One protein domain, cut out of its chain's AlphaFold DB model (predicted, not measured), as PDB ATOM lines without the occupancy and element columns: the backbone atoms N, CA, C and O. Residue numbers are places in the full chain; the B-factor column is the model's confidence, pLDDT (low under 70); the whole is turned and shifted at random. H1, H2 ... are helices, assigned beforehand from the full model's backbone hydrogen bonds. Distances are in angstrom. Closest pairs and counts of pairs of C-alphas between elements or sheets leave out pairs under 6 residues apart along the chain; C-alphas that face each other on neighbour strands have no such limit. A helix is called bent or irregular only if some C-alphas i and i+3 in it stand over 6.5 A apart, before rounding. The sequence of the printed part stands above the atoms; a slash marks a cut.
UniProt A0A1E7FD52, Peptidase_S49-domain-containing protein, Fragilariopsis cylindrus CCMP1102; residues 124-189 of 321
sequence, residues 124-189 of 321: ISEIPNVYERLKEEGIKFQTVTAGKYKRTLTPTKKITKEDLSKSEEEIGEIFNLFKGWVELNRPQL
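What this domain is: This is residues 124 to 189 of the 321 residues of the protein "Peptidase_S49-domain-containing protein" of Fragilariopsis cylindrus CCMP1102 (UniProt A0A1E7FD52). One long helix, H2, makes most of the length of a rod-like model, its last part, residues 176 to 185, sticking out free as an arm, while a short helix, H1, apart from H2, and a wide loop, residues 137 to 160, belong to a loose body at the other end. The loop, residues 137 to 160, swings away from H1 and folds back to H2, and residues 176 to 189, of which 176 to 185 belong to H2, stand free. The printed part has 66 residues with two named helices, H1 then H2, and no named strand; the class is all helix, though under half of the residues, 31 of 66, are in named elements. The whole is extended, with a radius of gyration of the C-alphas of 16.9 A and spans of 57 by 24 by 17 A, and the free end of H2 adds to the length.

Where its parts are: The printed part begins with Ile 124, whose C-alpha is at (5.838, -18.548, -45.582). H1 is residues 131 to 136, from C-alpha 131 at (11.739, -0.972, -55.772), 8.8 A from first to last C-alpha. H2 is residues 161 to 185, 36.4 A long by the same measure, and ends with C-alpha 185 at (-6.554, -35.934, -39.657).

How they stand to each other: H1 and H2 are apart, with no C-alpha of the one within 8 A of the other. From the first to the last C-alpha of H1, y rises from -0.972 to 4.990; along H2, y falls from -0.909 to -35.934. In H1 and H2 every O i to N i+4 pair is within hydrogen-bond range. Neither helix is bent.

The domain as a whole: The two C-alphas farthest apart, those of Gly 138 and Gln 188, are 56.8 A apart. Without the stretch that stands free, the body has 52 residues and spans 38 by 24 by 14 A. The link from H1 to H2, 24 residues, is long. The printed part has no cut, its mean pLDDT is 91.6, and no printed residue is under 70.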
ATOM      1  N   ILE A 124       4.953 -19.671 -45.284       91.88
ATOM      2  CA  ILE A 124       5.838 -18.548 -45.582       91.88
ATOM      3  C   ILE A 124       5.462 -17.935 -46.928       91.88
ATOM      4  O   ILE A 124       4.965 -18.618 -47.825       91.88
ATOM      5  N   SER A 125       5.709 -16.636 -47.072       88.06
ATOM      6  CA  SER A 125       5.610 -15.924 -48.343       88.06
ATOM      7  C   SER A 125       6.822 -15.021 -48.482       88.06
ATOM      8  O   SER A 125       7.011 -14.091 -47.697       88.06
ATOM      9  N   GLU A 126       7.654 -15.310 -49.476       87.19
ATOM     10  CA  GLU A 126       8.892 -14.583 -49.726       87.19
ATOM     11  C   GLU A 126       8.819 -13.903 -51.090       87.19
ATOM     12  O   GLU A 126       8.648 -14.546 -52.126       87.19
ATOM     13  N   ILE A 127       8.938 -12.575 -51.098       87.88
ATOM     14  CA  ILE A 127       8.928 -11.778 -52.325       87.88
ATOM     15  C   ILE A 127      10.102 -10.796 -52.257       87.88
ATOM     16  O   ILE A 127      10.059  -9.860 -51.454       87.88
ATOM     17  N   PRO A 128      11.144 -10.954 -53.095       91.06
ATOM     18  CA  PRO A 128      12.245 -10.002 -53.129       91.06
ATOM     19  C   PRO A 128      11.740  -8.638 -53.605       91.06
ATOM     20  O   PRO A 128      10.957  -8.554 -54.552       91.06
ATOM     21  N   ASN A 129      12.199  -7.557 -52.972       94.06
ATOM     22  CA  ASN A 129      11.818  -6.197 -53.341       94.06
ATOM     23  C   ASN A 129      12.993  -5.452 -53.982       94.06
ATOM     24  O   ASN A 129      14.054  -5.300 -53.386       94.06
ATOM     25  N   VAL A 130      12.779  -4.967 -55.202       95.56
ATOM     26  CA  VAL A 130      13.763  -4.239 -56.017       95.56
ATOM     27  C   VAL A 130      13.347  -2.783 -56.253       95.56
ATOM     28  O   VAL A 130      13.944  -2.090 -57.074       95.56
ATOM     29  N   TYR A 131      12.320  -2.296 -55.546       94.12
ATOM     30  CA  TYR A 131      11.739  -0.972 -55.772       94.12
ATOM     31  C   TYR A 131      12.762   0.162 -55.644       94.12
ATOM     32  O   TYR A 131      12.835   1.007 -56.536       94.12
ATOM     33  N   GLU A 132      13.554   0.193 -54.566       93.88
ATOM     34  CA  GLU A 132      14.512   1.290 -54.353       93.88
ATOM     35  C   GLU A 132      15.601   1.294 -55.433       93.88
ATOM     36  O   GLU A 132      15.916   2.354 -55.970       93.88
ATOM     37  N   ARG A 133      16.076   0.115 -55.857       96.31
ATOM     38  CA  ARG A 133      17.064   0.008 -56.936       96.31
ATOM     39  C   ARG A 133      16.529   0.540 -58.265       96.31
ATOM     40  O   ARG A 133      17.187   1.331 -58.933       96.31
ATOM     41  N   LEU A 134      15.314   0.142 -58.636       95.12
ATOM     42  CA  LEU A 134      14.673   0.599 -59.873       95.12
ATOM     43  C   LEU A 134      14.427   2.110 -59.859       95.12
ATOM     44  O   LEU A 134      14.583   2.785 -60.875       95.12
ATOM     45  N   LYS A 135      14.067   2.653 -58.694       94.38
ATOM     46  CA  LYS A 135      13.860   4.086 -58.495       94.38
ATOM     47  C   LYS A 135      15.159   4.884 -58.649       94.38
ATOM     48  O   LYS A 135      15.108   5.951 -59.259       94.38
ATOM     49  N   GLU A 136      16.289   4.389 -58.139       96.38
ATOM     50  CA  GLU A 136      17.619   4.990 -58.356       96.38
ATOM     51  C   GLU A 136      17.995   5.031 -59.843       96.38
ATOM     52  O   GLU A 136      18.536   6.025 -60.320       96.38
ATOM     53  N   GLU A 137      17.642   3.987 -60.591       97.25
ATOM     54  CA  GLU A 137      17.853   3.897 -62.042       97.25
ATOM     55  C   GLU A 137      16.830   4.715 -62.857       97.25
ATOM     56  O   GLU A 137      16.879   4.745 -64.086       97.25
ATOM     57  N   GLY A 138      15.891   5.400 -62.195       95.56
ATOM     58  CA  GLY A 138      14.862   6.221 -62.838       95.56
ATOM     59  C   GLY A 138      13.708   5.427 -63.462       95.56
ATOM     60  O   GLY A 138      12.843   6.018 -64.115       95.56
ATOM     61  N   ILE A 139      13.644   4.113 -63.239       95.19
ATOM     62  CA  ILE A 139      12.602   3.229 -63.765       95.19
ATOM     63  C   ILE A 139      11.365   3.304 -62.863       95.19
ATOM     64  O   ILE A 139      11.413   3.030 -61.664       95.19
ATOM     65  N   LYS A 140      10.214   3.657 -63.448       89.56
ATOM     66  CA  LYS A 140       8.933   3.772 -62.733       89.56
ATOM     67  C   LYS A 140       7.911   2.786 -63.282       89.56
ATOM     68  O   LYS A 140       7.536   2.856 -64.448       89.56
ATOM     69  N   PHE A 141       7.396   1.925 -62.411       88.00
ATOM     70  CA  PHE A 141       6.317   1.000 -62.747       88.00
ATOM     71  C   PHE A 141       4.956   1.658 -62.511       88.00
ATOM     72  O   PHE A 141       4.573   1.926 -61.372       88.00
ATOM     73  N   GLN A 142       4.203   1.893 -63.586       86.38
ATOM     74  CA  GLN A 142       2.801   2.296 -63.490       86.38
ATOM     75  C   GLN A 142       1.937   1.050 -63.295       86.38
ATOM     76  O   GLN A 142       1.868   0.182 -64.161       86.38
ATOM     77  N   THR A 143       1.298   0.943 -62.132       83.44
ATOM     78  CA  THR A 143       0.401  -0.167 -61.811       83.44
ATOM     79  C   THR A 143      -1.037   0.326 -61.806       83.44
ATOM     80  O   THR A 143      -1.370   1.237 -61.055       83.44
ATOM     81  N   VAL A 144      -1.893  -0.322 -62.594       84.25
ATOM     82  CA  VAL A 144      -3.344  -0.121 -62.564       84.25
ATOM     83  C   VAL A 144      -3.987  -1.430 -62.120       84.25
ATOM     84  O   VAL A 144      -3.784  -2.470 -62.745       84.25
ATOM     85  N   THR A 145      -4.740  -1.394 -61.024       83.75
ATOM     86  CA  THR A 145      -5.424  -2.569 -60.469       83.75
ATOM     87  C   THR A 145      -6.870  -2.244 -60.136       83.75
ATOM     88  O   THR A 145      -7.172  -1.172 -59.621       83.75
ATOM     89  N   ALA A 146      -7.760  -3.204 -60.380       82.25
ATOM     90  CA  ALA A 146      -9.102  -3.206 -59.809       82.25
ATOM     91  C   ALA A 146      -9.080  -3.995 -58.490       82.25
ATOM     92  O   ALA A 146      -8.627  -5.140 -58.478       82.25
ATOM     93  N   GLY A 147      -9.561  -3.382 -57.405       80.50
ATOM     94  CA  GLY A 147      -9.526  -3.943 -56.050       80.50
ATOM     95  C   GLY A 147      -8.303  -3.490 -55.245       80.50
ATOM     96  O   GLY A 147      -7.172  -3.546 -55.729       80.50
ATOM     97  N   LYS A 148      -8.542  -3.040 -54.005       77.25
ATOM     98  CA  LYS A 148      -7.537  -2.408 -53.127       77.25
ATOM     99  C   LYS A 148      -6.326  -3.308 -52.839       77.25
ATOM    100  O   LYS A 148      -5.208  -2.810 -52.810       77.25
ATOM    101  N   TYR A 149      -6.546  -4.613 -52.687       79.75
ATOM    102  CA  TYR A 149      -5.527  -5.583 -52.259       79.75
ATOM    103  C   TYR A 149      -5.079  -6.540 -53.379       79.75
ATOM    104  O   TYR A 149      -4.415  -7.535 -53.138       79.75
ATOM    105  N   LYS A 150      -5.395  -6.246 -54.650       80.88
ATOM    106  CA  LYS A 150      -4.998  -7.109 -55.784       80.88
ATOM    107  C   LYS A 150      -3.478  -7.144 -56.021       80.88
ATOM    108  O   LYS A 150      -2.979  -8.006 -56.739       80.88
ATOM    109  N   ARG A 151      -2.743  -6.178 -55.460       79.25
ATOM    110  CA  ARG A 151      -1.277  -6.107 -55.506       79.25
ATOM    111  C   ARG A 151      -0.728  -5.579 -54.177       79.25
ATOM    112  O   ARG A 151      -0.150  -4.490 -54.122       79.25
ATOM    113  N   THR A 152      -0.978  -6.347 -53.119       81.31
ATOM    114  CA  THR A 152      -0.503  -6.083 -51.753       81.31
ATOM    115  C   THR A 152       1.027  -6.071 -51.729       81.31
ATOM    116  O   THR A 152       1.630  -5.003 -51.613       81.31
ATOM    117  N   LEU A 153       1.659  -7.213 -52.026       84.94
ATOM    118  CA  LEU A 153       3.110  -7.342 -52.161       84.94
ATOM    119  C   LEU A 153       3.520  -7.559 -53.620       84.94
ATOM    120  O   LEU A 153       2.927  -8.346 -54.356       84.94
ATOM    121  N   THR A 154       4.542  -6.831 -54.066       87.88
ATOM    122  CA  THR A 154       5.143  -7.010 -55.391       87.88
ATOM    123  C   THR A 154       6.591  -6.506 -55.380       87.88
ATOM    124  O   THR A 154       6.881  -5.538 -54.667       87.88
ATOM    125  N   PRO A 155       7.498  -7.088 -56.186       91.44
ATOM    126  CA  PRO A 155       8.905  -6.689 -56.191       91.44
ATOM    127  C   PRO A 155       9.158  -5.219 -56.542       91.44
ATOM    128  O   PRO A 155      10.150  -4.636 -56.121       91.44
ATOM    129  N   THR A 156       8.272  -4.605 -57.327       92.75
ATOM    130  CA  THR A 156       8.505  -3.299 -57.964       92.75
ATOM    131  C   THR A 156       7.706  -2.158 -57.336       92.75
ATOM    132  O   THR A 156       7.599  -1.083 -57.928       92.75
ATOM    133  N   LYS A 157       7.086  -2.379 -56.173       90.31
ATOM    134  CA  LYS A 157       6.300  -1.382 -55.431       90.31
ATOM    135  C   LYS A 157       6.972  -1.133 -54.090       90.31
ATOM    136  O   LYS A 157       7.497  -2.059 -53.475       90.31
ATOM    137  N   LYS A 158       6.898   0.108 -53.615       91.19
ATOM    138  CA  LYS A 158       7.233   0.424 -52.229       91.19
ATOM    139  C   LYS A 158       6.222  -0.244 -51.299       91.19
ATOM    140  O   LYS A 158       5.042   0.093 -51.358       91.19
ATOM    141  N   ILE A 159       6.686  -1.159 -50.458       91.06
ATOM    142  CA  ILE A 159       5.841  -1.854 -49.484       91.06
ATOM    143  C   ILE A 159       5.399  -0.858 -48.403       91.06
ATOM    144  O   ILE A 159       6.234  -0.134 -47.850       91.06
ATOM    145  N   THR A 160       4.096  -0.789 -48.121       91.31
ATOM    146  CA  THR A 160       3.546   0.018 -47.019       91.31
ATOM    147  C   THR A 160       3.247  -0.835 -45.784       91.31
ATOM    148  O   THR A 160       3.289  -2.063 -45.833       91.31
ATOM    149  N   LYS A 161       2.931  -0.193 -44.650       92.88
ATOM    150  CA  LYS A 161       2.520  -0.909 -43.430       92.88
ATOM    151  C   LYS A 161       1.197  -1.649 -43.623       92.88
ATOM    152  O   LYS A 161       1.025  -2.743 -43.104       92.88
ATOM    153  N   GLU A 162       0.279  -1.059 -44.382       90.50
ATOM    154  CA  GLU A 162      -1.012  -1.658 -44.718       90.50
ATOM    155  C   GLU A 162      -0.842  -2.887 -45.616       90.50
ATOM    156  O   GLU A 162      -1.582  -3.853 -45.453       90.50
ATOM    157  N   ASP A 163       0.138  -2.869 -46.530       90.19
ATOM    158  CA  ASP A 163       0.468  -4.043 -47.342       90.19
ATOM    159  C   ASP A 163       0.971  -5.195 -46.463       90.19
ATOM    160  O   ASP A 163       0.485  -6.316 -46.584       90.19
ATOM    161  N   LEU A 164       1.905  -4.913 -45.546       90.56
ATOM    162  CA  LEU A 164       2.432  -5.922 -44.621       90.56
ATOM    163  C   LEU A 164       1.333  -6.496 -43.729       90.56
ATOM    164  O   LEU A 164       1.169  -7.708 -43.682       90.56
ATOM    165  N   SER A 165       0.529  -5.633 -43.105       92.56
ATOM    166  CA  SER A 165      -0.560  -6.066 -42.226       92.56
ATOM    167  C   SER A 165      -1.588  -6.932 -42.958       92.56
ATOM    168  O   SER A 165      -2.050  -7.921 -42.393       92.56
ATOM    169  N   LYS A 166      -1.925  -6.616 -44.220       92.31
ATOM    170  CA  LYS A 166      -2.845  -7.457 -44.997       92.31
ATOM    171  C   LYS A 166      -2.220  -8.803 -45.376       92.31
ATOM    172  O   LYS A 166      -2.909  -9.816 -45.357       92.31
ATOM    173  N   SER A 167      -0.932  -8.839 -45.701       90.94
ATOM    174  CA  SER A 167      -0.249 -10.102 -46.000       90.94
ATOM    175  C   SER A 167      -0.035 -10.977 -44.764       90.94
ATOM    176  O   SER A 167      -0.136 -12.193 -44.876       90.94
ATOM    177  N   GLU A 168       0.198 -10.391 -43.589       93.19
ATOM    178  CA  GLU A 168       0.228 -11.118 -42.312       93.19
ATOM    179  C   GLU A 168      -1.133 -11.759 -42.000       93.19
ATOM    180  O   GLU A 168      -1.183 -12.927 -41.619       93.19
ATOM    181  N   GLU A 169      -2.233 -11.032 -42.224       94.00
ATOM    182  CA  GLU A 169      -3.602 -11.560 -42.110       94.00
ATOM    183  C   GLU A 169      -3.821 -12.750 -43.061       94.00
ATOM    184  O   GLU A 169      -4.236 -13.817 -42.620       94.00
ATOM    185  N   GLU A 170      -3.475 -12.603 -44.345       91.38
ATOM    186  CA  GLU A 170      -3.629 -13.659 -45.359       91.38
ATOM    187  C   GLU A 170      -2.797 -14.913 -45.035       91.38
ATOM    188  O   GLU A 170      -3.296 -16.034 -45.131       91.38
ATOM    189  N   ILE A 171      -1.537 -14.751 -44.617       92.75
ATOM    190  CA  ILE A 171      -0.688 -15.881 -44.206       92.75
ATOM    191  C   ILE A 171      -1.247 -16.540 -42.943       92.75
ATOM    192  O   ILE A 171      -1.274 -17.767 -42.863       92.75
ATOM    193  N   GLY A 172      -1.734 -15.748 -41.982       95.50
ATOM    194  CA  GLY A 172      -2.363 -16.248 -40.760       95.50
ATOM    195  C   GLY A 172      -3.619 -17.078 -41.035       95.50
ATOM    196  O   GLY A 172      -3.799 -18.137 -40.436       95.50
ATOM    197  N   GLU A 173      -4.464 -16.655 -41.978       95.62
ATOM    198  CA  GLU A 173      -5.635 -17.423 -42.421       95.62
ATOM    199  C   GLU A 173      -5.237 -18.779 -43.016       95.62
ATOM    200  O   GLU A 173      -5.803 -19.811 -42.647       95.62
ATOM    201  N   ILE A 174      -4.233 -18.798 -43.899       94.88
ATOM    202  CA  ILE A 174      -3.737 -20.036 -44.515       94.88
ATOM    203  C   ILE A 174      -3.114 -20.954 -43.459       94.88
ATOM    204  O   ILE A 174      -3.332 -22.165 -43.477       94.88
ATOM    205  N   PHE A 175      -2.359 -20.388 -42.521       96.25
ATOM    206  CA  PHE A 175      -1.742 -21.142 -41.440       96.25
ATOM    207  C   PHE A 175      -2.792 -21.789 -40.526       96.25
ATOM    208  O   PHE A 175      -2.695 -22.982 -40.241       96.25
ATOM    209  N   ASN A 176      -3.851 -21.061 -40.160       97.38
ATOM    210  CA  ASN A 176      -4.974 -21.615 -39.398       97.38
ATOM    211  C   ASN A 176      -5.700 -22.732 -40.159       97.38
ATOM    212  O   ASN A 176      -6.064 -23.745 -39.564       97.38
ATOM    213  N   LEU A 177      -5.880 -22.580 -41.476       96.81
ATOM    214  CA  LEU A 177      -6.446 -23.636 -42.314       96.81
ATOM    215  C   LEU A 177      -5.568 -24.895 -42.297       96.81
ATOM    216  O   LEU A 177      -6.089 -26.004 -42.197       96.81
ATOM    217  N   PHE A 178      -4.244 -24.732 -42.365       96.81
ATOM    218  CA  PHE A 178      -3.317 -25.858 -42.308       96.81
ATOM    219  C   PHE A 178      -3.324 -26.531 -40.924       96.81
ATOM    220  O   PHE A 178      -3.418 -27.756 -40.862       96.81
ATOM    221  N   LYS A 179      -3.327 -25.764 -39.823       97.50
ATOM    222  CA  LYS A 179      -3.499 -26.314 -38.463       97.50
ATOM    223  C   LYS A 179      -4.761 -27.169 -38.372       97.50
ATOM    224  O   LYS A 179      -4.664 -28.348 -38.049       97.50
ATOM    225  N   GLY A 180      -5.906 -26.608 -38.767       97.62
ATOM    226  CA  GLY A 180      -7.184 -27.318 -38.736       97.62
ATOM    227  C   GLY A 180      -7.195 -28.577 -39.608       97.62
ATOM    228  O   GLY A 180      -7.798 -29.582 -39.239       97.62
ATOM    229  N   TRP A 181      -6.492 -28.561 -40.745       97.69
ATOM    230  CA  TRP A 181      -6.327 -29.747 -41.587       97.69
ATOM    231  C   TRP A 181      -5.527 -30.850 -40.888       97.69
ATOM    232  O   TRP A 181      -5.914 -32.018 -40.943       97.69
ATOM    233  N   VAL A 182      -4.433 -30.497 -40.212       98.06
ATOM    234  CA  VAL A 182      -3.630 -31.462 -39.452       98.06
ATOM    235  C   VAL A 182      -4.415 -31.987 -38.250       98.06
ATOM    236  O   VAL A 182      -4.481 -33.198 -38.084       98.06
ATOM    237  N   GLU A 183      -5.070 -31.125 -37.469       97.69
ATOM    238  CA  GLU A 183      -5.896 -31.521 -36.313       97.69
ATOM    239  C   GLU A 183      -7.021 -32.484 -36.706       97.69
ATOM    240  O   GLU A 183      -7.269 -33.471 -36.015       97.69
ATOM    241  N   LEU A 184      -7.680 -32.226 -37.840       97.31
ATOM    242  CA  LEU A 184      -8.752 -33.080 -38.348       97.31
ATOM    243  C   LEU A 184      -8.266 -34.505 -38.639       97.31
ATOM    244  O   LEU A 184      -8.986 -35.465 -38.375       97.31
ATOM    245  N   ASN A 185      -7.069 -34.640 -39.214       97.81
ATOM    246  CA  ASN A 185      -6.554 -35.934 -39.657       97.81
ATOM    247  C   ASN A 185      -5.646 -36.622 -38.618       97.81
ATOM    248  O   ASN A 185      -5.486 -37.841 -38.653       97.81
ATOM    249  N   ARG A 186      -5.071 -35.863 -37.677       97.50
ATOM    250  CA  ARG A 186      -4.190 -36.328 -36.593       97.50
ATOM    251  C   ARG A 186      -4.660 -35.748 -35.245       97.50
ATOM    252  O   ARG A 186      -3.918 -34.990 -34.623       97.50
ATOM    253  N   PRO A 187      -5.870 -36.088 -34.760       96.88
ATOM    254  CA  PRO A 187      -6.452 -35.500 -33.544       96.88
ATOM    255  C   PRO A 187      -5.669 -35.800 -32.256       96.88
ATOM    256  O   PRO A 187      -5.892 -35.164 -31.231       96.88
ATOM    257  N   GLN A 188      -4.771 -36.784 -32.289       94.31
ATOM    258  CA  GLN A 188      -3.861 -37.120 -31.196       94.31
ATOM    259  C   GLN A 188      -2.649 -36.181 -31.088       94.31
ATOM    260  O   GLN A 188      -1.913 -36.264 -30.108       94.31
ATOM    261  N   LEU A 189      -2.398 -35.353 -32.105       96.00
ATOM    262  CA  LEU A 189      -1.220 -34.499 -32.189       96.00
ATOM    263  C   LEU A 189      -1.430 -33.204 -31.398       96.00
ATOM    264  O   LEU A 189      -2.456 -32.543 -31.553       96.00
TER     265      LEU A 189